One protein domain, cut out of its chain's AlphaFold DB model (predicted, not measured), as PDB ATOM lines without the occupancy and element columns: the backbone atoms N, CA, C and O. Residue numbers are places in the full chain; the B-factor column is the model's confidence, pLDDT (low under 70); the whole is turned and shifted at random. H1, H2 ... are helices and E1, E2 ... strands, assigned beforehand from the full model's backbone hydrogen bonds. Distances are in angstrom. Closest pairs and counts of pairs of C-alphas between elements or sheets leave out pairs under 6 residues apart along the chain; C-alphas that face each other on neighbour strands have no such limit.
ATOM      1  N   LEU A   5      34.138  37.312  16.670       96.06
ATOM      2  CA  LEU A   5      33.699  38.353  15.742       96.06
ATOM      3  C   LEU A   5      32.172  38.340  15.580       96.06
ATOM      4  O   LEU A   5      31.539  39.388  15.683       96.06
ATOM      5  N   THR A   6      31.586  37.157  15.378       97.69
ATOM      6  CA  THR A   6      30.129  36.989  15.251       97.69
ATOM      7  C   THR A   6      29.411  37.369  16.545       97.69
ATOM      8  O   THR A   6      28.443  38.118  16.486       97.69
ATOM      9  N   ASP A   7      29.941  36.974  17.710       97.06
ATOM     10  CA  ASP A   7      29.397  37.367  19.019       97.06
ATOM     11  C   ASP A   7      29.490  38.886  19.263       97.06
ATOM     12  O   ASP A   7      28.540  39.498  19.747       97.06
ATOM     13  N   ARG A   8      30.626  39.518  18.923       96.12
ATOM     14  CA  ARG A   8      30.859  40.952  19.188       96.12
ATOM     15  C   ARG A   8      29.896  41.857  18.424       96.12
ATOM     16  O   ARG A   8      29.484  42.876  18.979       96.12
ATOM     17  N   PHE A   9      29.594  41.511  17.173       97.06
ATOM     18  CA  PHE A   9      28.789  42.337  16.268       97.06
ATOM     19  C   PHE A   9      27.372  41.805  16.034       97.06
ATOM     20  O   PHE A   9      26.587  42.473  15.369       97.06
ATOM     21  N   GLY A  10      27.026  40.628  16.567       96.94
ATOM     22  CA  GLY A  10      25.715  40.013  16.350       96.94
ATOM     23  C   GLY A  10      25.470  39.615  14.892       96.94
ATOM     24  O   GLY A  10      24.345  39.728  14.411       96.94
ATOM     25  N   ILE A  11      26.520  39.187  14.184       97.94
ATOM     26  CA  ILE A  11      26.472  38.803  12.762       97.94
ATOM     27  C   ILE A  11      26.505  37.274  12.607       97.94
ATOM     28  O   ILE A  11      27.036  36.568  13.463       97.94
ATOM     29  N   GLU A  12      25.950  36.741  11.516       98.12
ATOM     30  CA  GLU A  12      25.846  35.291  11.268       98.12
ATOM     31  C   GLU A  12      27.153  34.684  10.736       98.12
ATOM     32  O   GLU A  12      27.503  33.528  11.009       98.12
ATOM     33  N   HIS A  13      27.881  35.466   9.945       98.12
ATOM     34  CA  HIS A  13      29.076  35.040   9.242       98.12
ATOM     35  C   HIS A  13      30.264  35.887   9.699       98.12
ATOM     36  O   HIS A  13      30.145  37.110   9.761       98.12
ATOM     37  N   PRO A  14      31.436  35.286   9.986       97.88
ATOM     38  CA  PRO A  14      32.636  36.025  10.372       97.88
ATOM     39  C   PRO A  14      33.302  36.677   9.147       97.88
ATOM     40  O   PRO A  14      34.474  36.450   8.860       97.88
ATOM     41  N   VAL A  15      32.525  37.453   8.390       98.19
ATOM     42  CA  VAL A  15      32.911  38.100   7.137       98.19
ATOM     43  C   VAL A  15      32.639  39.590   7.271       98.19
ATOM     44  O   VAL A  15      31.531  40.008   7.603       98.19
ATOM     45  N   VAL A  16      33.665  40.390   6.997       98.62
ATOM     46  CA  VAL A  16      33.605  41.853   7.029       98.62
ATOM     47  C   VAL A  16      33.870  42.367   5.620       98.62
ATOM     48  O   VAL A  16      34.861  41.984   4.999       98.62
ATOM     49  N   LEU A  17      32.998  43.236   5.114       98.62
ATOM     50  CA  LEU A  17      33.274  44.011   3.909       98.62
ATOM     51  C   LEU A  17      34.243  45.134   4.270       98.62
ATOM     52  O   LEU A  17      33.920  45.975   5.107       98.62
ATOM     53  N   ALA A  18      35.409  45.166   3.630       97.88
ATOM     54  CA  ALA A  18      36.359  46.255   3.815       97.88
ATOM     55  C   ALA A  18      35.763  47.600   3.346       97.88
ATOM     56  O   ALA A  18      35.085  47.634   2.314       97.88
ATOM     57  N   PRO A  19      36.039  48.711   4.054       97.19
ATOM     58  CA  PRO A  19      35.621  50.041   3.629       97.19
ATOM     59  C   PRO A  19      36.482  50.473   2.436       97.19
ATOM     60  O   PRO A  19      37.620  50.908   2.592       97.19
ATOM     61  N   MET A  20      35.951  50.288   1.231       95.94
ATOM     62  CA  MET A  20      36.621  50.638  -0.021       95.94
ATOM     63  C   MET A  20      36.016  51.925  -0.569       95.94
ATOM     64  O   MET A  20      34.830  51.945  -0.900       95.94
ATOM     65  N   ASP A  21      36.817  52.981  -0.670       90.25
ATOM     66  CA  ASP A  21      36.375  54.253  -1.247       90.25
ATOM     67  C   ASP A  21      35.828  54.053  -2.667       90.25
ATOM     68  O   ASP A  21      36.279  53.166  -3.395       90.25
ATOM     69  N   ASP A  22      34.801  54.827  -3.020       86.88
ATOM     70  CA  ASP A  22      34.017  54.752  -4.268       86.88
ATOM     71  C   ASP A  22      33.273  53.427  -4.543       86.88
ATOM     72  O   ASP A  22      32.421  53.375  -5.430       86.88
ATOM     73  N   VAL A  23      33.546  52.359  -3.789       94.00
ATOM     74  CA  VAL A  23      32.979  51.018  -4.018       94.00
ATOM     75  C   VAL A  23      31.996  50.618  -2.922       94.00
ATOM     76  O   VAL A  23      30.918  50.095  -3.207       94.00
ATOM     77  N   ALA A  24      32.360  50.833  -1.660       96.75
ATOM     78  CA  ALA A  24      31.574  50.436  -0.500       96.75
ATOM     79  C   ALA A  24      30.550  51.519  -0.130       96.75
ATOM     80  O   ALA A  24      30.677  52.213   0.879       96.75
ATOM     81  N   ASP A  25      29.537  51.657  -0.983       97.94
ATOM     82  CA  ASP A  25      28.385  52.532  -0.774       97.94
ATOM     83  C   ASP A  25      27.324  51.905   0.157       97.94
ATOM     84  O   ASP A  25      27.425  50.754   0.602       97.94
ATOM     85  N   ALA A  26      26.267  52.669   0.441       98.19
ATOM     86  CA  ALA A  26      25.142  52.241   1.262       98.19
ATOM     87  C   ALA A  26      24.479  50.963   0.743       98.19
ATOM     88  O   ALA A  26      24.064  50.124   1.547       98.19
ATOM     89  N   ARG A  27      24.406  50.772  -0.578       98.44
ATOM     90  CA  ARG A  27      23.786  49.592  -1.183       98.44
ATOM     91  C   ARG A  27      24.622  48.346  -0.909       98.44
ATOM     92  O   ARG A  27      24.073  47.344  -0.455       98.44
ATOM     93  N   LEU A  28      25.929  48.400  -1.165       98.75
ATOM     94  CA  LEU A  28      26.831  47.268  -0.971       98.75
ATOM     95  C   LEU A  28      26.989  46.926   0.514       98.75
ATOM     96  O   LEU A  28      26.831  45.764   0.894       98.75
ATOM     97  N   ALA A  29      27.243  47.925   1.362       98.69
ATOM     98  CA  ALA A  29      27.401  47.711   2.798       98.69
ATOM     99  C   ALA A  29      26.114  47.161   3.436       98.69
ATOM    100  O   ALA A  29      26.168  46.224   4.238       98.69
ATOM    101  N   SER A  30      24.944  47.675   3.036       98.75
ATOM    102  CA  SER A  30      23.666  47.143   3.524       98.75
ATOM    103  C   SER A  30      23.422  45.718   3.045       98.75
ATOM    104  O   SER A  30      22.979  44.892   3.834       98.75
ATOM    105  N   ALA A  31      23.737  45.402   1.783       98.75
ATOM    106  CA  ALA A  31      23.553  44.056   1.245       98.75
ATOM    107  C   ALA A  31      24.399  43.014   1.993       98.75
ATOM    108  O   ALA A  31      23.890  41.948   2.330       98.75
ATOM    109  N   VAL A  32      25.664  43.328   2.306       98.75
ATOM    110  CA  VAL A  32      26.523  42.439   3.109       98.75
ATOM    111  C   VAL A  32      25.976  42.267   4.524       98.75
ATOM    112  O   VAL A  32      25.936  41.147   5.032       98.75
ATOM    113  N   SER A  33      25.520  43.355   5.143       98.75
ATOM    114  CA  SER A  33      24.976  43.306   6.506       98.75
ATOM    115  C   SER A  33      23.670  42.511   6.570       98.75
ATOM    116  O   SER A  33      23.491  41.674   7.449       98.75
ATOM    117  N   ALA A  34      22.784  42.690   5.588       98.56
ATOM    118  CA  ALA A  34      21.547  41.922   5.454       98.56
ATOM    119  C   ALA A  34      21.798  40.429   5.169       98.56
ATOM    120  O   ALA A  34      20.986  39.591   5.549       98.56
ATOM    121  N   ALA A  35      22.925  40.093   4.534       98.50
ATOM    122  CA  ALA A  35      23.374  38.717   4.321       98.50
ATOM    123  C   ALA A  35      24.099  38.111   5.542       98.50
ATOM    124  O   ALA A  35      24.671  37.030   5.433       98.50
ATOM    125  N   GLY A  36      24.113  38.803   6.687       98.25
ATOM    126  CA  GLY A  36      24.672  38.292   7.936       98.25
ATOM    127  C   GLY A  36      26.170  38.535   8.127       98.25
ATOM    128  O   GLY A  36      26.748  37.933   9.028       98.25
ATOM    129  N   GLY A  37      26.813  39.381   7.316       98.56
ATOM    130  CA  GLY A  37      28.178  39.874   7.557       98.56
ATOM    131  C   GLY A  37      28.205  41.247   8.239       98.56
ATOM    132  O   GLY A  37      27.170  41.783   8.622       98.56
ATOM    133  N   LEU A  38      29.391  41.854   8.356       98.75
ATOM    134  CA  LEU A  38      29.548  43.261   8.753       98.75
ATOM    135  C   LEU A  38      29.879  44.115   7.524       98.75
ATOM    136  O   LEU A  38      30.992  44.053   6.998       98.75
ATOM    137  N   GLY A  39      28.919  44.913   7.062       98.75
ATOM    138  CA  GLY A  39      29.129  45.895   6.001       98.75
ATOM    139  C   GLY A  39      29.728  47.197   6.529       98.75
ATOM    140  O   GLY A  39      29.265  47.714   7.544       98.75
ATOM    141  N   LEU A  40      30.723  47.750   5.831       98.75
ATOM    142  CA  LEU A  40      31.357  49.025   6.179       98.75
ATOM    143  C   LEU A  40      31.306  49.992   4.992       98.75
ATOM    144  O   LEU A  40      31.673  49.613   3.885       98.75
ATOM    145  N   LEU A  41      30.885  51.237   5.229       98.62
ATOM    146  CA  LEU A  41      30.937  52.322   4.240       98.62
ATOM    147  C   LEU A  41      32.381  52.802   4.015       98.62
ATOM    148  O   LEU A  41      33.119  52.980   4.986       98.62
ATOM    149  N   GLY A  42      32.770  53.067   2.765       97.50
ATOM    150  CA  GLY A  42      34.091  53.604   2.394       97.50
ATOM    151  C   GLY A  42      34.164  55.130   2.480       97.50
ATOM    152  O   GLY A  42      33.871  55.809   1.505       97.50
ATOM    153  N   GLY A  43      34.506  55.674   3.652       94.31
ATOM    154  CA  GLY A  43      34.552  57.118   3.913       94.31
ATOM    155  C   GLY A  43      35.946  57.752   3.830       94.31
ATOM    156  O   GLY A  43      36.118  58.885   4.273       94.31
ATOM    157  N   GLY A  44      36.954  57.054   3.309       89.38
ATOM    158  CA  GLY A  44      38.366  57.434   3.362       89.38
ATOM    159  C   GLY A  44      38.693  58.798   2.757       89.38
ATOM    160  O   GLY A  44      39.479  59.533   3.351       89.38
ATOM    161  N   TYR A  45      38.048  59.184   1.655       91.88
ATOM    162  CA  TYR A  45      38.161  60.524   1.048       91.88
ATOM    163  C   TYR A  45      36.837  61.299   1.033       91.88
ATOM    164  O   TYR A  45      36.706  62.293   0.317       91.88
ATOM    165  N   ALA A  46      35.849  60.847   1.804       88.62
ATOM    166  CA  ALA A  46      34.531  61.460   1.831       88.62
ATOM    167  C   ALA A  46      34.520  62.799   2.581       88.62
ATOM    168  O   ALA A  46      35.298  63.038   3.510       88.62
ATOM    169  N   ASP A  47      33.569  63.654   2.212       92.25
ATOM    170  CA  ASP A  47      33.162  64.795   3.021       92.25
ATOM    171  C   ASP A  47      31.947  64.452   3.906       92.25
ATOM    172  O   ASP A  47      31.395  63.346   3.889       92.25
ATOM    173  N   ALA A  48      31.536  65.423   4.719       90.56
ATOM    174  CA  ALA A  48      30.415  65.279   5.637       90.56
ATOM    175  C   ALA A  48      29.077  65.031   4.920       90.56
ATOM    176  O   ALA A  48      28.236  64.283   5.427       90.56
ATOM    177  N   ASP A  49      28.874  65.650   3.756       93.56
ATOM    178  CA  ASP A  49      27.631  65.535   2.997       93.56
ATOM    179  C   ASP A  49      27.490  64.134   2.405       93.56
ATOM    180  O   ASP A  49      26.410  63.542   2.500       93.56
ATOM    181  N   TRP A  50      28.580  63.569   1.883       94.88
ATOM    182  CA  TRP A  50      28.615  62.192   1.411       94.88
ATOM    183  C   TRP A  50      28.337  61.211   2.547       94.88
ATOM    184  O   TRP A  50      27.445  60.372   2.417       94.88
ATOM    185  N   VAL A  51      29.021  61.345   3.692       95.19
ATOM    186  CA  VAL A  51      28.784  60.470   4.855       95.19
ATOM    187  C   VAL A  51      27.319  60.539   5.278       95.19
ATOM    188  O   VAL A  51      26.673  59.503   5.446       95.19
ATOM    189  N   ARG A  52      26.752  61.748   5.373       94.25
ATOM    190  CA  ARG A  52      25.333  61.934   5.697       94.25
ATOM    191  C   ARG A  52      24.436  61.206   4.695       94.25
ATOM    192  O   ARG A  52      23.569  60.455   5.136       94.25
ATOM    193  N   GLN A  53      24.664  61.408   3.398       96.19
ATOM    194  CA  GLN A  53      23.873  60.816   2.322       96.19
ATOM    195  C   GLN A  53      23.930  59.286   2.341       96.19
ATOM    196  O   GLN A  53      22.896  58.645   2.163       96.19
ATOM    197  N   GLN A  54      25.107  58.697   2.563       97.69
ATOM    198  CA  GLN A  54      25.236  57.243   2.628       97.69
ATOM    199  C   GLN A  54      24.482  56.679   3.828       97.69
ATOM    200  O   GLN A  54      23.677  55.768   3.660       97.69
ATOM    201  N   PHE A  55      24.656  57.257   5.021       97.38
ATOM    202  CA  PHE A  55      23.918  56.813   6.207       97.38
ATOM    203  C   PHE A  55      22.396  57.008   6.091       97.38
ATOM    204  O   PHE A  55      21.653  56.249   6.703       97.38
ATOM    205  N   ASP A  56      21.905  57.966   5.301       97.25
ATOM    206  CA  ASP A  56      20.461  58.100   5.028       97.25
ATOM    207  C   ASP A  56      19.910  56.997   4.110       97.25
ATOM    208  O   ASP A  56      18.703  56.766   4.077       97.25
ATOM    209  N   GLN A  57      20.777  56.316   3.358       97.62
ATOM    210  CA  GLN A  57      20.396  55.283   2.393       97.62
ATOM    211  C   GLN A  57      20.648  53.858   2.894       97.62
ATOM    212  O   GLN A  57      20.278  52.898   2.212       97.62
ATOM    213  N   VAL A  58      21.282  53.689   4.060       97.69
ATOM    214  CA  VAL A  58      21.517  52.353   4.614       97.69
ATOM    215  C   VAL A  58      20.194  51.688   4.992       97.69
ATOM    216  O   VAL A  58      19.275  52.316   5.510       97.69
ATOM    217  N   SER A  59      20.096  50.389   4.727       96.94
ATOM    218  CA  SER A  59      18.903  49.573   5.010       96.94
ATOM    219  C   SER A  59      19.158  48.471   6.042       96.94
ATOM    220  O   SER A  59      18.256  47.701   6.365       96.94
ATOM    221  N   ALA A  60      20.374  48.412   6.584       97.00
ATOM    222  CA  ALA A  60      20.801  47.514   7.650       97.00
ATOM    223  C   ALA A  60      21.839  48.222   8.540       97.00
ATOM    224  O   ALA A  60      22.340  49.291   8.185       97.00
ATOM    225  N   ALA A  61      22.171  47.633   9.690       97.25
ATOM    226  CA  ALA A  61      23.234  48.151  10.547       97.25
ATOM    227  C   ALA A  61      24.592  48.007   9.840       97.25
ATOM    228  O   ALA A  61      25.029  46.894   9.565       97.25
ATOM    229  N   VAL A  62      25.248  49.132   9.558       98.75
ATOM    230  CA  VAL A  62      26.568  49.177   8.914       98.75
ATOM    231  C   VAL A  62      27.563  49.929   9.787       98.75
ATOM    232  O   VAL A  62      27.184  50.783  10.593       98.75
ATOM    233  N   GLY A  63      28.846  49.632   9.621       98.56
ATOM    234  CA  GLY A  63      29.921  50.497  10.097       98.56
ATOM    235  C   GLY A  63      30.397  51.476   9.021       98.56
ATOM    236  O   GLY A  63      29.836  51.560   7.928       98.56
ATOM    237  N   CYS A  64      31.463  52.208   9.318       98.38
ATOM    238  CA  CYS A  64      32.113  53.116   8.373       98.38
ATOM    239  C   CYS A  64      33.627  53.099   8.584       98.38
ATOM    240  O   CYS A  64      34.102  52.951   9.711       98.38
ATOM    241  N   GLY A  65      34.388  53.205   7.501       98.00
ATOM    242  CA  GLY A  65      35.839  53.253   7.550       98.00
ATOM    243  C   GLY A  65      36.410  54.573   7.073       98.00
ATOM    244  O   GLY A  65      35.877  55.197   6.160       98.00
ATOM    245  N   PHE A  66      37.528  54.953   7.681       97.31
ATOM    246  CA  PHE A  66      38.284  56.148   7.352       97.31
ATOM    247  C   PHE A  66      39.764  55.834   7.222       97.31
ATOM    248  O   PHE A  66      40.321  54.973   7.912       97.31
ATOM    249  N   ILE A  67      40.421  56.615   6.376       95.19
ATOM    250  CA  ILE A  67      41.866  56.630   6.305       95.19
ATOM    251  C   ILE A  67      42.380  57.642   7.331       95.19
ATOM    252  O   ILE A  67      42.035  58.818   7.322       95.19
ATOM    253  N   THR A  68      43.224  57.194   8.248       94.75
ATOM    254  CA  THR A  68      43.614  57.983   9.423       94.75
ATOM    255  C   THR A  68      44.341  59.273   9.035       94.75
ATOM    256  O   THR A  68      44.133  60.310   9.664       94.75
ATOM    257  N   TRP A  69      45.159  59.259   7.974       91.44
ATOM    258  CA  TRP A  69      45.825  60.479   7.510       91.44
ATOM    259  C   TRP A  69      44.863  61.506   6.898       91.44
ATOM    260  O   TRP A  69      45.172  62.695   6.948       91.44
ATOM    261  N   THR A  70      43.721  61.091   6.333       91.94
ATOM    262  CA  THR A  70      42.753  62.019   5.718       91.94
ATOM    263  C   THR A  70      41.877  62.694   6.767       91.94
ATOM    264  O   THR A  70      41.455  63.831   6.572       91.94
ATOM    265  N   LEU A  71      41.676  62.050   7.922       93.06
ATOM    266  CA  LEU A  71      40.999  62.656   9.070       93.06
ATOM    267  C   LEU A  71      41.775  63.838   9.660       93.06
ATOM    268  O   LEU A  71      41.181  64.717  10.288       93.06
ATOM    269  N   LYS A  72      43.098  63.903   9.469       89.44
ATOM    270  CA  LYS A  72      43.908  65.014   9.972       89.44
ATOM    271  C   LYS A  72      43.517  66.312   9.259       89.44
ATOM    272  O   LYS A  72      43.837  66.516   8.095       89.44
ATOM    273  N   GLY A  73      42.864  67.212   9.992       86.62
ATOM    274  CA  GLY A  73      42.323  68.461   9.443       86.62
ATOM    275  C   GLY A  73      40.906  68.343   8.869       86.62
ATOM    276  O   GLY A  73      40.349  69.360   8.474       86.62
ATOM    277  N   ASN A  74      40.305  67.147   8.883       88.75
ATOM    278  CA  ASN A  74      38.924  66.890   8.457       88.75
ATOM    279  C   ASN A  74      38.151  66.035   9.484       88.75
ATOM    280  O   ASN A  74      37.335  65.179   9.148       88.75
ATOM    281  N   GLU A  75      38.421  66.254  10.773       89.94
ATOM    282  CA  GLU A  75      37.883  65.428  11.864       89.94
ATOM    283  C   GLU A  75      36.352  65.480  11.960       89.94
ATOM    284  O   GLU A  75      35.734  64.578  12.513       89.94
ATOM    285  N   HIS A  76      35.717  66.510  11.400       91.38
ATOM    286  CA  HIS A  76      34.266  66.655  11.427       91.38
ATOM    287  C   HIS A  76      33.533  65.498  10.731       91.38
ATOM    288  O   HIS A  76      32.437  65.130  11.148       91.38
ATOM    289  N   VAL A  77      34.146  64.885   9.713       94.19
ATOM    290  CA  VAL A  77      33.566  63.734   9.005       94.19
ATOM    291  C   VAL A  77      33.435  62.521   9.932       94.19
ATOM    292  O   VAL A  77      32.416  61.829   9.904       94.19
ATOM    293  N   LEU A  78      34.411  62.316  10.826       95.56
ATOM    294  CA  LEU A  78      34.341  61.295  11.871       95.56
ATOM    295  C   LEU A  78      33.167  61.562  12.822       95.56
ATOM    296  O   LEU A  78      32.393  60.652  13.110       95.56
ATOM    297  N   GLU A  79      33.004  62.806  13.277       93.81
ATOM    298  CA  GLU A  79      31.908  63.187  14.181       93.81
ATOM    299  C   GLU A  79      30.534  62.979  13.526       93.81
ATOM    300  O   GLU A  79      29.598  62.500  14.166       93.81
ATOM    301  N   HIS A  80      30.415  63.271  12.229       94.69
ATOM    302  CA  HIS A  80      29.197  62.999  11.469       94.69
ATOM    303  C   HIS A  80      28.869  61.516  11.374       94.69
ATOM    304  O   HIS A  80      27.703  61.152  11.524       94.69
ATOM    305  N   ALA A  81      29.871  60.665  11.143       96.69
ATOM    306  CA  ALA A  81      29.662  59.226  11.173       96.69
ATOM    307  C   ALA A  81      29.243  58.770  12.575       96.69
ATOM    308  O   ALA A  81      28.228  58.096  12.705       96.69
ATOM    309  N   LEU A  82      29.949  59.190  13.631       97.31
ATOM    310  CA  LEU A  82      29.633  58.823  15.018       97.31
ATOM    311  C   LEU A  82      28.212  59.225  15.432       97.31
ATOM    312  O   LEU A  82      27.520  58.432  16.068       97.31
ATOM    313  N   ALA A  83      27.737  60.402  15.014       96.06
ATOM    314  CA  ALA A  83      26.377  60.870  15.286       96.06
ATOM    315  C   ALA A  83      25.276  59.962  14.700       96.06
ATOM    316  O   ALA A  83      24.119  60.059  15.110       96.06
ATOM    317  N   ARG A  84      25.614  59.074  13.757       96.50
ATOM    318  CA  ARG A  84      24.697  58.087  13.168       96.50
ATOM    319  C   ARG A  84      24.681  56.744  13.897       96.50
ATOM    320  O   ARG A  84      23.866  55.898  13.546       96.50
ATOM    321  N   GLY A  85      25.547  56.546  14.892       96.81
ATOM    322  CA  GLY A  85      25.652  55.288  15.638       96.81
ATOM    323  C   GLY A  85      26.053  54.094  14.761       96.81
ATOM    324  O   GLY A  85      25.300  53.123  14.691       96.81
ATOM    325  N   PRO A  86      27.202  54.148  14.065       98.38
ATOM    326  CA  PRO A  86      27.638  53.066  13.193       98.38
ATOM    327  C   PRO A  86      27.932  51.802  14.003       98.38
ATOM    328  O   PRO A  86      28.404  51.869  15.137       98.38
ATOM    329  N   ALA A  87      27.723  50.637  13.389       98.50
ATOM    330  CA  ALA A  87      27.982  49.340  14.018       98.50
ATOM    331  C   ALA A  87      29.462  49.144  14.401       98.50
ATOM    332  O   ALA A  87      29.775  48.403  15.332       98.50
ATOM    333  N   ALA A  88      30.367  49.805  13.678       98.81
ATOM    334  CA  ALA A  88      31.795  49.867  13.955       98.81
ATOM    335  C   ALA A  88      32.418  51.072  13.244       98.81
ATOM    336  O   ALA A  88      31.909  51.515  12.208       98.81
ATOM    337  N   LEU A  89      33.567  51.533  13.738       98.62
ATOM    338  CA  LEU A  89      34.476  52.365  12.957       98.62
ATOM    339  C   LEU A  89      35.769  51.633  12.638       98.62
ATOM    340  O   LEU A  89      36.374  51.019  13.511       98.62
ATOM    341  N   PHE A  90      36.197  51.743  11.386       98.69
ATOM    342  CA  PHE A  90      37.402  51.113  10.867       98.69
ATOM    343  C   PHE A  90      38.440  52.181  10.525       98.69
ATOM    344  O   PHE A  90      38.206  53.009   9.649       98.69
ATOM    345  N   LEU A  91      39.585  52.178  11.204       98.12
ATOM    346  CA  LEU A  91      40.677  53.112  10.936       98.12
ATOM    347  C   LEU A  91      41.848  52.394  10.269       98.12
ATOM    348  O   LEU A  91      42.374  51.411  10.802       98.12
ATOM    349  N   SER A  92      42.268  52.926   9.124       95.50
ATOM    350  CA  SER A  92      43.383  52.400   8.332       95.50
ATOM    351  C   SER A  92      44.524  53.397   8.229       95.50
ATOM    352  O   SER A  92      44.311  54.607   8.286       95.50
ATOM    353  N   PHE A  93      45.728  52.882   7.999       94.19
ATOM    354  CA  PHE A  93      46.879  53.644   7.518       94.19
ATOM    355  C   PHE A  93      47.243  54.902   8.340       94.19
ATOM    356  O   PHE A  93      47.274  56.032   7.854       94.19
ATOM    357  N   GLY A  94      47.499  54.723   9.633       92.38
ATOM    358  CA  GLY A  94      48.010  55.782  10.503       92.38
ATOM    359  C   GLY A  94      47.865  55.430  11.978       92.38
ATOM    360  O   GLY A  94      47.450  54.323  12.314       92.38
ATOM    361  N   ASP A  95      48.222  56.366  12.864       95.50
ATOM    362  CA  ASP A  95      48.046  56.183  14.310       95.50
ATOM    363  C   ASP A  95      46.572  56.401  14.700       95.50
ATOM    364  O   ASP A  95      46.090  57.529  14.581       95.50
ATOM    365  N   PRO A  96      45.846  55.378  15.193       97.00
ATOM    366  CA  PRO A  96      44.447  55.523  15.604       97.00
ATOM    367  C   PRO A  96      44.269  56.339  16.896       97.00
ATOM    368  O   PRO A  96      43.152  56.748  17.222       97.00
ATOM    369  N   ALA A  97      45.339  56.577  17.660       97.50
ATOM    370  CA  ALA A  97      45.260  57.169  18.993       97.50
ATOM    371  C   ALA A  97      44.600  58.552  19.097       97.50
ATOM    372  O   ALA A  97      43.911  58.775  20.095       97.50
ATOM    373  N   PRO A  98      44.742  59.479  18.128       97.06
ATOM    374  CA  PRO A  98      44.041  60.760  18.181       97.06
ATOM    375  C   PRO A  98      42.511  60.614  18.171       97.06
ATOM    376  O   PRO A  98      41.810  61.458  18.726       97.06
ATOM    377  N   TYR A  99      41.995  59.535  17.574       97.75
ATOM    378  CA  TYR A  99      40.564  59.334  17.334       97.75
ATOM    379  C   TYR A  99      39.936  58.317  18.292       97.75
ATOM    380  O   TYR A  99      38.777  58.473  18.682       97.75
ATOM    381  N   ALA A 100      40.701  57.317  18.741       97.88
ATOM    382  CA  ALA A 100      40.214  56.236  19.601       97.88
ATOM    383  C   ALA A 100      39.449  56.705  20.862       97.88
ATOM    384  O   ALA A 100      38.396  56.126  21.148       97.88
ATOM    385  N   PRO A 101      39.866  57.760  21.602       97.50
ATOM    386  CA  PRO A 101      39.105  58.244  22.754       97.50
ATOM    387  C   PRO A 101      37.689  58.712  22.400       97.50
ATOM    388  O   PRO A 101      36.763  58.445  23.164       97.50
ATOM    389  N   ARG A 102      37.510  59.374  21.249       96.94
ATOM    390  CA  ARG A 102      36.201  59.879  20.800       96.94
ATOM    391  C   ARG A 102      35.295  58.738  20.352       96.94
ATOM    392  O   ARG A 102      34.146  58.673  20.774       96.94
ATOM    393  N   ILE A 103      35.844  57.789  19.592       98.38
ATOM    394  CA  ILE A 103      35.126  56.585  19.142       98.38
ATOM    395  C   ILE A 103      34.634  55.771  20.346       98.38
ATOM    396  O   ILE A 103      33.460  55.410  20.427       98.38
ATOM    397  N   ARG A 104      35.503  55.575  21.346       97.69
ATOM    398  CA  ARG A 104      35.147  54.899  22.599       97.69
ATOM    399  C   ARG A 104      34.095  55.664  23.403       97.69
ATOM    400  O   ARG A 104      33.195  55.038  23.953       97.69
ATOM    401  N   ALA A 105      34.191  56.993  23.484       97.69
ATOM    402  CA  ALA A 105      33.201  57.817  24.182       97.69
ATOM    403  C   ALA A 105      31.801  57.719  23.546       97.69
ATOM    404  O   ALA A 105      30.805  57.807  24.258       97.69
ATOM    405  N   ALA A 106      31.732  57.469  22.236       97.88
ATOM    406  CA  ALA A 106      30.492  57.199  21.510       97.88
ATOM    407  C   ALA A 106      29.990  55.744  21.644       97.88
ATOM    408  O   ALA A 106      28.978  55.397  21.042       97.88
ATOM    409  N   ALA A 107      30.683  54.891  22.410       97.38
ATOM    410  CA  ALA A 107      30.397  53.460  22.562       97.38
ATOM    411  C   ALA A 107      30.370  52.673  21.233       97.38
ATOM    412  O   ALA A 107      29.729  51.624  21.137       97.38
ATOM    413  N   VAL A 108      31.096  53.155  20.221       98.56
ATOM    414  CA  VAL A 108      31.236  52.491  18.922       98.56
ATOM    415  C   VAL A 108      32.464  51.571  18.946       98.56
ATOM    416  O   VAL A 108      33.532  52.017  19.368       98.56
ATOM    417  N   PRO A 109      32.360  50.308  18.490       98.62
ATOM    418  CA  PRO A 109      33.513  49.420  18.389       98.62
ATOM    419  C   PRO A 109      34.573  49.953  17.418       98.62
ATOM    420  O   PRO A 109      34.246  50.347  16.294       98.62
ATOM    421  N   LEU A 110      35.841  49.917  17.825       98.75
ATOM    422  CA  LEU A 110      36.970  50.344  17.001       98.75
ATOM    423  C   LEU A 110      37.669  49.145  16.353       98.75
ATOM    424  O   LEU A 110      38.146  48.237  17.030       98.75
ATOM    425  N   ILE A 111      37.793  49.189  15.032       98.75
ATOM    426  CA  ILE A 111      38.565  48.253  14.218       98.75
ATOM    427  C   ILE A 111      39.808  48.985  13.704       98.75
ATOM    428  O   ILE A 111      39.695  50.058  13.114       98.75
ATOM    429  N   CYS A 112      40.993  48.413  13.904       98.62
ATOM    430  CA  CYS A 112      42.246  48.977  13.401       98.62
ATOM    431  C   CYS A 112      42.889  48.046  12.376       98.62
ATOM    432  O   CYS A 112      43.177  46.887  12.684       98.62
ATOM    433  N   GLN A 113      43.163  48.563  11.180       98.00
ATOM    434  CA  GLN A 113      43.965  47.856  10.187       98.00
ATOM    435  C   GLN A 113      45.455  48.103  10.410       98.00
ATOM    436  O   GLN A 113      45.889  49.238  10.604       98.00
ATOM    437  N   VAL A 114      46.236  47.028  10.362       97.25
ATOM    438  CA  VAL A 114      47.667  47.018  10.668       97.25
ATOM    439  C   VAL A 114      48.439  46.214   9.625       97.25
ATOM    440  O   VAL A 114      47.927  45.244   9.069       97.25
ATOM    441  N   HIS A 115      49.698  46.587   9.412       96.19
ATOM    442  CA  HIS A 115      50.595  45.971   8.422       96.19
ATOM    443  C   HIS A 115      51.876  45.408   9.057       96.19
ATOM    444  O   HIS A 115      52.692  44.754   8.409       96.19
ATOM    445  N   ASN A 116      52.085  45.680  10.347       95.31
ATOM    446  CA  ASN A 116      53.226  45.205  11.117       95.31
ATOM    447  C   ASN A 116      52.892  45.118  12.616       95.31
ATOM    448  O   ASN A 116      51.866  45.619  13.081       95.31
ATOM    449  N   ILE A 117      53.795  44.502  13.377       96.06
ATOM    450  CA  ILE A 117      53.631  44.263  14.817       96.06
ATOM    451  C   ILE A 117      53.650  45.549  15.644       96.06
ATOM    452  O   ILE A 117      52.939  45.626  16.639       96.06
ATOM    453  N   GLY A 118      54.380  46.584  15.219       96.06
ATOM    454  CA  GLY A 118      54.350  47.884  15.895       96.06
ATOM    455  C   GLY A 118      52.963  48.528  15.832       96.06
ATOM    456  O   GLY A 118      52.450  49.007  16.840       96.06
ATOM    457  N   GLN A 119      52.312  48.466  14.669       96.94
ATOM    458  CA  GLN A 119      50.933  48.931  14.494       96.94
ATOM    459  C   GLN A 119      49.929  48.063  15.261       96.94
ATOM    460  O   GLN A 119      49.002  48.600  15.862       96.94
ATOM    461  N   ALA A 120      50.128  46.741  15.302       97.25
ATOM    462  CA  ALA A 120      49.300  45.844  16.111       97.25
ATOM    463  C   ALA A 120      49.411  46.159  17.611       97.25
ATOM    464  O   ALA A 120      48.390  46.309  18.278       97.25
ATOM    465  N   ALA A 121      50.628  46.344  18.131       97.12
ATOM    466  CA  ALA A 121      50.856  46.762  19.512       97.12
ATOM    467  C   ALA A 121      50.165  48.101  19.802       97.12
ATOM    468  O   ALA A 121      49.447  48.228  20.792       97.12
ATOM    469  N   ARG A 122      50.286  49.066  18.884       97.62
ATOM    470  CA  ARG A 122      49.612  50.358  19.008       97.62
ATOM    471  C   ARG A 122      48.086  50.233  19.037       97.62
ATOM    472  O   ARG A 122      47.442  50.893  19.848       97.62
ATOM    473  N   ALA A 123      47.502  49.382  18.195       98.00
ATOM    474  CA  ALA A 123      46.065  49.112  18.193       98.00
ATOM    475  C   ALA A 123      45.586  48.517  19.533       98.00
ATOM    476  O   ALA A 123      44.535  48.910  20.042       98.00
ATOM    477  N   ILE A 124      46.379  47.627  20.141       97.25
ATOM    478  CA  ILE A 124      46.106  47.071  21.477       97.25
ATOM    479  C   ILE A 124      46.149  48.176  22.539       97.25
ATOM    480  O   ILE A 124      45.218  48.297  23.331       97.25
ATOM    481  N   GLU A 125      47.192  49.013  22.536       97.06
ATOM    482  CA  GLU A 125      47.364  50.108  23.504       97.06
ATOM    483  C   GLU A 125      46.190  51.090  23.518       97.06
ATOM    484  O   GLU A 125      45.768  51.545  24.582       97.06
ATOM    485  N   VAL A 126      45.653  51.433  22.342       97.19
ATOM    486  CA  VAL A 126      44.519  52.368  22.246       97.19
ATOM    487  C   VAL A 126      43.174  51.707  22.566       97.19
ATOM    488  O   VAL A 126      42.179  52.413  22.758       97.19
ATOM    489  N   GLY A 127      43.153  50.375  22.680       96.25
ATOM    490  CA  GLY A 127      41.981  49.577  23.022       96.25
ATOM    491  C   GLY A 127      41.080  49.261  21.832       96.25
ATOM    492  O   GLY A 127      39.864  49.367  21.969       96.25
ATOM    493  N   ALA A 128      41.650  48.913  20.674       97.88
ATOM    494  CA  ALA A 128      40.871  48.427  19.536       97.88
ATOM    495  C   ALA A 128      40.105  47.138  19.895       97.88
ATOM    496  O   ALA A 128      40.655  46.221  20.507       97.88
ATOM    497  N   ASP A 129      38.845  47.050  19.472       97.50
ATOM    498  CA  ASP A 129      38.009  45.857  19.621       97.50
ATOM    499  C   ASP A 129      38.415  44.749  18.642       97.50
ATOM    500  O   ASP A 129      38.301  43.560  18.954       97.50
ATOM    501  N   VAL A 130      38.879  45.136  17.449       98.19
ATOM    502  CA  VAL A 130      39.328  44.227  16.389       98.19
ATOM    503  C   VAL A 130      40.593  44.767  15.733       98.19
ATOM    504  O   VAL A 130      40.705  45.956  15.445       98.19
ATOM    505  N   ILE A 131      41.523  43.863  15.439       98.38
ATOM    506  CA  ILE A 131      42.731  44.151  14.667       98.38
ATOM    507  C   ILE A 131      42.641  43.395  13.344       98.38
ATOM    508  O   ILE A 131      42.447  42.179  13.333       98.38
ATOM    509  N   VAL A 132      42.790  44.112  12.234       98.19
ATOM    510  CA  VAL A 132      42.796  43.553  10.879       98.19
ATOM    511  C   VAL A 132      44.223  43.578  10.349       98.19
ATOM    512  O   VAL A 132      44.753  44.631  10.013       98.19
ATOM    513  N   ALA A 133      44.853  42.408  10.285       97.56
ATOM    514  CA  ALA A 133      46.179  42.243   9.704       97.56
ATOM    515  C   ALA A 133      46.081  42.184   8.170       97.56
ATOM    516  O   ALA A 133      45.664  41.167   7.616       97.56
ATOM    517  N   GLN A 134      46.452  43.268   7.486       97.38
ATOM    518  CA  GLN A 134      46.454  43.339   6.024       97.38
ATOM    519  C   GLN A 134      47.842  42.959   5.489       97.38
ATOM    520  O   GLN A 134      48.825  43.644   5.771       97.38
ATOM    521  N   GLY A 135      47.934  41.872   4.718       95.88
ATOM    522  CA  GLY A 135      49.150  41.548   3.971       95.88
ATOM    523  C   GLY A 135      49.249  42.294   2.640       95.88
ATOM    524  O   GLY A 135      48.265  42.836   2.135       95.88
ATOM    525  N   GLY A 136      50.442  42.292   2.048       94.81
ATOM    526  CA  GLY A 136      50.765  42.988   0.800       94.81
ATOM    527  C   GLY A 136      50.071  42.431  -0.447       94.81
ATOM    528  O   GLY A 136      50.210  43.002  -1.522       94.81
ATOM    529  N   GLU A 137      49.336  41.324  -0.327       95.19
ATOM    530  CA  GLU A 137      48.486  40.787  -1.392       95.19
ATOM    531  C   GLU A 137      47.138  41.520  -1.507       95.19
ATOM    532  O   GLU A 137      46.421  41.333  -2.490       95.19
ATOM    533  N   ALA A 138      46.762  42.320  -0.502       93.00
ATOM    534  CA  ALA A 138      45.509  43.064  -0.504       93.00
ATOM    535  C   ALA A 138      45.515  44.210  -1.533       93.00
ATOM    536  O   ALA A 138      46.544  44.824  -1.805       93.00
ATOM    537  N   GLY A 139      44.339  44.524  -2.084       89.44
ATOM    538  CA  GLY A 139      44.158  45.693  -2.945       89.44
ATOM    539  C   GLY A 139      44.113  47.012  -2.162       89.44
ATOM    540  O   GLY A 139      43.867  47.028  -0.956       89.44
ATOM    541  N   GLY A 140      44.284  48.126  -2.879       88.62
ATOM    542  CA  GLY A 140      44.257  49.476  -2.312       88.62
ATOM    543  C   GLY A 140      45.608  49.916  -1.750       88.62
ATOM    544  O   GLY A 140      46.660  49.463  -2.199       88.62
ATOM    545  N   HIS A 141      45.577  50.836  -0.786       87.69
ATOM    546  CA  HIS A 141      46.780  51.225  -0.055       87.69
ATOM    547  C   HIS A 141      47.270  50.054   0.809       87.69
ATOM    548  O   HIS A 141      46.474  49.257   1.312       87.69
ATOM    549  N   GLY A 142      48.584  49.976   0.999       79.06
ATOM    550  CA  GLY A 142      49.225  49.000   1.869       79.06
ATOM    551  C   GLY A 142      50.596  49.499   2.305       79.06
ATOM    552  O   GLY A 142      51.239  50.280   1.600       79.06
ATOM    553  N   GLU A 143      51.045  49.054   3.476       74.06
ATOM    554  CA  GLU A 143      52.386  49.346   3.973       74.06
ATOM    555  C   GLU A 143      53.239  48.073   3.999       74.06
ATOM    556  O   GLU A 143      53.102  47.208   4.861       74.06
ATOM    557  N   GLY A 144      54.171  47.979   3.052       72.69
ATOM    558  CA  GLY A 144      55.135  46.885   2.976       72.69
ATOM    559  C   GLY A 144      54.665  45.674   2.166       72.69
ATOM    560  O   GLY A 144      53.574  45.633   1.611       72.69
ATOM    561  N   LEU A 145      55.556  44.684   2.064       82.44
ATOM    562  CA  LEU A 145      55.401  43.496   1.210       82.44
ATOM    563  C   LEU A 145      55.179  42.209   2.022       82.44
ATOM    564  O   LEU A 145      55.375  41.105   1.513       82.44
ATOM    565  N   ARG A 146      54.845  42.328   3.313       90.62
ATOM    566  CA  ARG A 146      54.650  41.157   4.175       90.62
ATOM    567  C   ARG A 146      53.396  40.411   3.760       90.62
ATOM    568  O   ARG A 146      52.345  41.018   3.614       90.62
ATOM    569  N   SER A 147      53.501  39.097   3.616       95.00
ATOM    570  CA  SER A 147      52.364  38.277   3.213       95.00
ATOM    571  C   SER A 147      51.357  38.137   4.354       95.00
ATOM    572  O   SER A 147      51.746  38.028   5.525       95.00
ATOM    573  N   THR A 148      50.074  38.055   4.009       96.75
ATOM    574  CA  THR A 148      48.975  37.788   4.948       96.75
ATOM    575  C   THR A 148      49.249  36.502   5.730       96.75
ATOM    576  O   THR A 148      49.060  36.448   6.944       96.75
ATOM    577  N   PHE A 149      49.796  35.491   5.045       97.25
ATOM    578  CA  PHE A 149      50.145  34.195   5.626       97.25
ATOM    579  C   PHE A 149      51.155  34.295   6.778       97.25
ATOM    580  O   PHE A 149      51.085  33.509   7.717       97.25
ATOM    581  N   THR A 150      52.081  35.258   6.729       96.19
ATOM    582  CA  THR A 150      53.077  35.460   7.799       96.19
ATOM    583  C   THR A 150      52.646  36.488   8.838       96.19
ATOM    584  O   THR A 150      52.983  36.341  10.007       96.19
ATOM    585  N   LEU A 151      51.915  37.529   8.432       97.00
ATOM    586  CA  LEU A 151      51.535  38.620   9.327       97.00
ATOM    587  C   LEU A 151      50.432  38.204  10.306       97.00
ATOM    588  O   LEU A 151      50.518  38.514  11.490       97.00
ATOM    589  N   VAL A 152      49.405  37.495   9.825       97.94
ATOM    590  CA  VAL A 152      48.264  37.072  10.650       97.94
ATOM    591  C   VAL A 152      48.691  36.259  11.882       97.94
ATOM    592  O   VAL A 152      48.315  36.665  12.981       97.94
ATOM    593  N   PRO A 153      49.468  35.159  11.766       97.31
ATOM    594  CA  PRO A 153      49.845  34.375  12.943       97.31
ATOM    595  C   PRO A 153      50.682  35.178  13.948       97.31
ATOM    596  O   PRO A 153      50.455  35.069  15.146       97.31
ATOM    597  N   GLU A 154      51.574  36.056  13.488       96.50
ATOM    598  CA  GLU A 154      52.400  36.872  14.387       96.50
ATOM    599  C   GLU A 154      51.568  37.910  15.166       96.50
ATOM    600  O   GLU A 154      51.801  38.143  16.352       96.50
ATOM    601  N   VAL A 155      50.552  38.508  14.530       97.31
ATOM    602  CA  VAL A 155      49.595  39.389  15.221       97.31
ATOM    603  C   VAL A 155      48.759  38.599  16.233       97.31
ATOM    604  O   VAL A 155      48.515  39.092  17.333       97.31
ATOM    605  N   VAL A 156      48.345  37.372  15.898       96.62
ATOM    606  CA  VAL A 156      47.624  36.488  16.831       96.62
ATOM    607  C   VAL A 156      48.475  36.178  18.063       96.62
ATOM    608  O   VAL A 156      47.976  36.318  19.182       96.62
ATOM    609  N   ASP A 157      49.751  35.835  17.879       96.38
ATOM    610  CA  ASP A 157      50.682  35.553  18.976       96.38
ATOM    611  C   ASP A 157      50.872  36.776  19.890       96.38
ATOM    612  O   ASP A 157      50.824  36.653  21.119       96.38
ATOM    613  N   LEU A 158      51.004  37.976  19.310       95.75
ATOM    614  CA  LEU A 158      51.087  39.225  20.073       95.75
ATOM    615  C   LEU A 158      49.833  39.458  20.927       95.75
ATOM    616  O   LEU A 158      49.937  39.781  22.113       95.75
ATOM    617  N   VAL A 159      48.643  39.305  20.338       92.25
ATOM    618  CA  VAL A 159      47.365  39.498  21.043       92.25
ATOM    619  C   VAL A 159      47.209  38.473  22.169       92.25
ATOM    620  O   VAL A 159      46.801  38.831  23.274       92.25
ATOM    621  N   ALA A 160      47.579  37.212  21.933       89.38
ATOM    622  CA  ALA A 160      47.520  36.163  22.948       89.38
ATOM    623  C   ALA A 160      48.471  36.427  24.131       89.38
ATOM    624  O   ALA A 160      48.119  36.147  25.275       89.38
ATOM    625  N   GLY A 161      49.654  36.996  23.873       83.56
ATOM    626  CA  GLY A 161      50.634  37.335  24.909       83.56
ATOM    627  C   GLY A 161      50.300  38.581  25.740       83.56
ATOM    628  O   GLY A 161      50.882  38.772  26.806       83.56
ATOM    629  N   THR A 162      49.379  39.428  25.273       76.38
ATOM    630  CA  THR A 162      49.075  40.741  25.880       76.38
ATOM    631  C   THR A 162      47.677  40.841  26.484       76.38
ATOM    632  O   THR A 162      47.444  41.689  27.348       76.38
ATOM    633  N   ALA A 163      46.737  39.984  26.083       59.09
ATOM    634  CA  ALA A 163      45.381  40.034  26.606       59.09
ATOM    635  C   ALA A 163      45.318  39.536  28.077       59.09
ATOM    636  O   ALA A 163      45.932  38.518  28.413       59.09
TER     637      ALA A 163
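This is residues 5 to 163 of the 173 residues of the protein "Nitronate monooxygenase family protein" of Mycobacteroides abscessus subsp. bolletii 1513 (UniProt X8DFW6). A five-stranded parallel sheet, curled like part of a barrel, has helices wrapped round its outside, with H5 and H7 over one face and H2, H3 and H8 near its two edges. Short H1 is off the sheet. The printed part has 159 residues, with eight named helices and five named strands, in the order H1 H2 E1 H3 E2 H4 H5 E3 H6 E4 H7 E5 H8; the strands stand in the order E1 E2 E3 E4 E5 and the class is mixed, helices and strands. It is compact, with a radius of gyration of the C-alphas of 14.7 A, and rounded, spanning 41 by 36 by 29 A.

H1, residues 5 to 9, is not on the sheet. H2, residues 26 to 34, only grazes it, and touches H3, residues 48 to 57, only at their ends, the C-alphas of Ala 26 and Gln 54 being closest at 5.2 A. E1, residues 40 to 42, is parallel to E2, residues 63 to 67, with N 65 and O 41 within hydrogen-bond range at 2.8 A. H3 also only grazes the sheet, as does H4, residues 68 to 71. H5, residues 76 to 82, touches H3 at a shallow tilt of 23 degrees, closest at the C-alphas of Ala 48 and Val 77, 4.9 A. E3, residues 89 to 92, is parallel to E2, with N 66 and O 90 at 2.8 A. H6, residues 100 to 105, only grazes the sheet. E4, residues 110 to 114, is parallel to E3, with N 111 and O 89 at 2.8 A. H7, residues 117 to 126, is over E4 and E5, residues 130 to 133, at a height over the sheet of 9.1 A; H5 is on the same face, and H5 and H7 with the sheet form two layers, helices on one face of a sheet. E4 and E5 are parallel, with N 132 and O 112 at 2.8 A. H8, residues 148 to 162, only grazes the sheet and touches H7 with residues 154 to 159 alone, closest at the C-alphas of Ile 117 and Val 155, 6.3 A. E1, H3, E2; E2, H4 H5, E3; E3, H6, E4; and E4, H7, E5 are strand-helix-strand units, parallel neighbour strands with helices between, each with a right-handed crossover. Every O i to N i+4 pair is within hydrogen-bond range in H1, H2, H3, H5, H6 and H7; in H8 it is 9 of 11, and H4 is too short for such a pair.

H1 begins at C-alpha 5, (33.699, 38.353, 15.742). H3 spans 14.5 A, E2 14.0 A and H7 14.3 A. H8 spans 21.1 A and ends at C-alpha 162, (49.075, 40.741, 25.880).

The C-alphas farthest apart, of Asp 49 and Gly 161, are 42.5 A apart. The printed part has no cut. The links H1 to H2 and E5 to H8 are long. The mean pLDDT of the printed part is 95.2, and residue 163 is under 70.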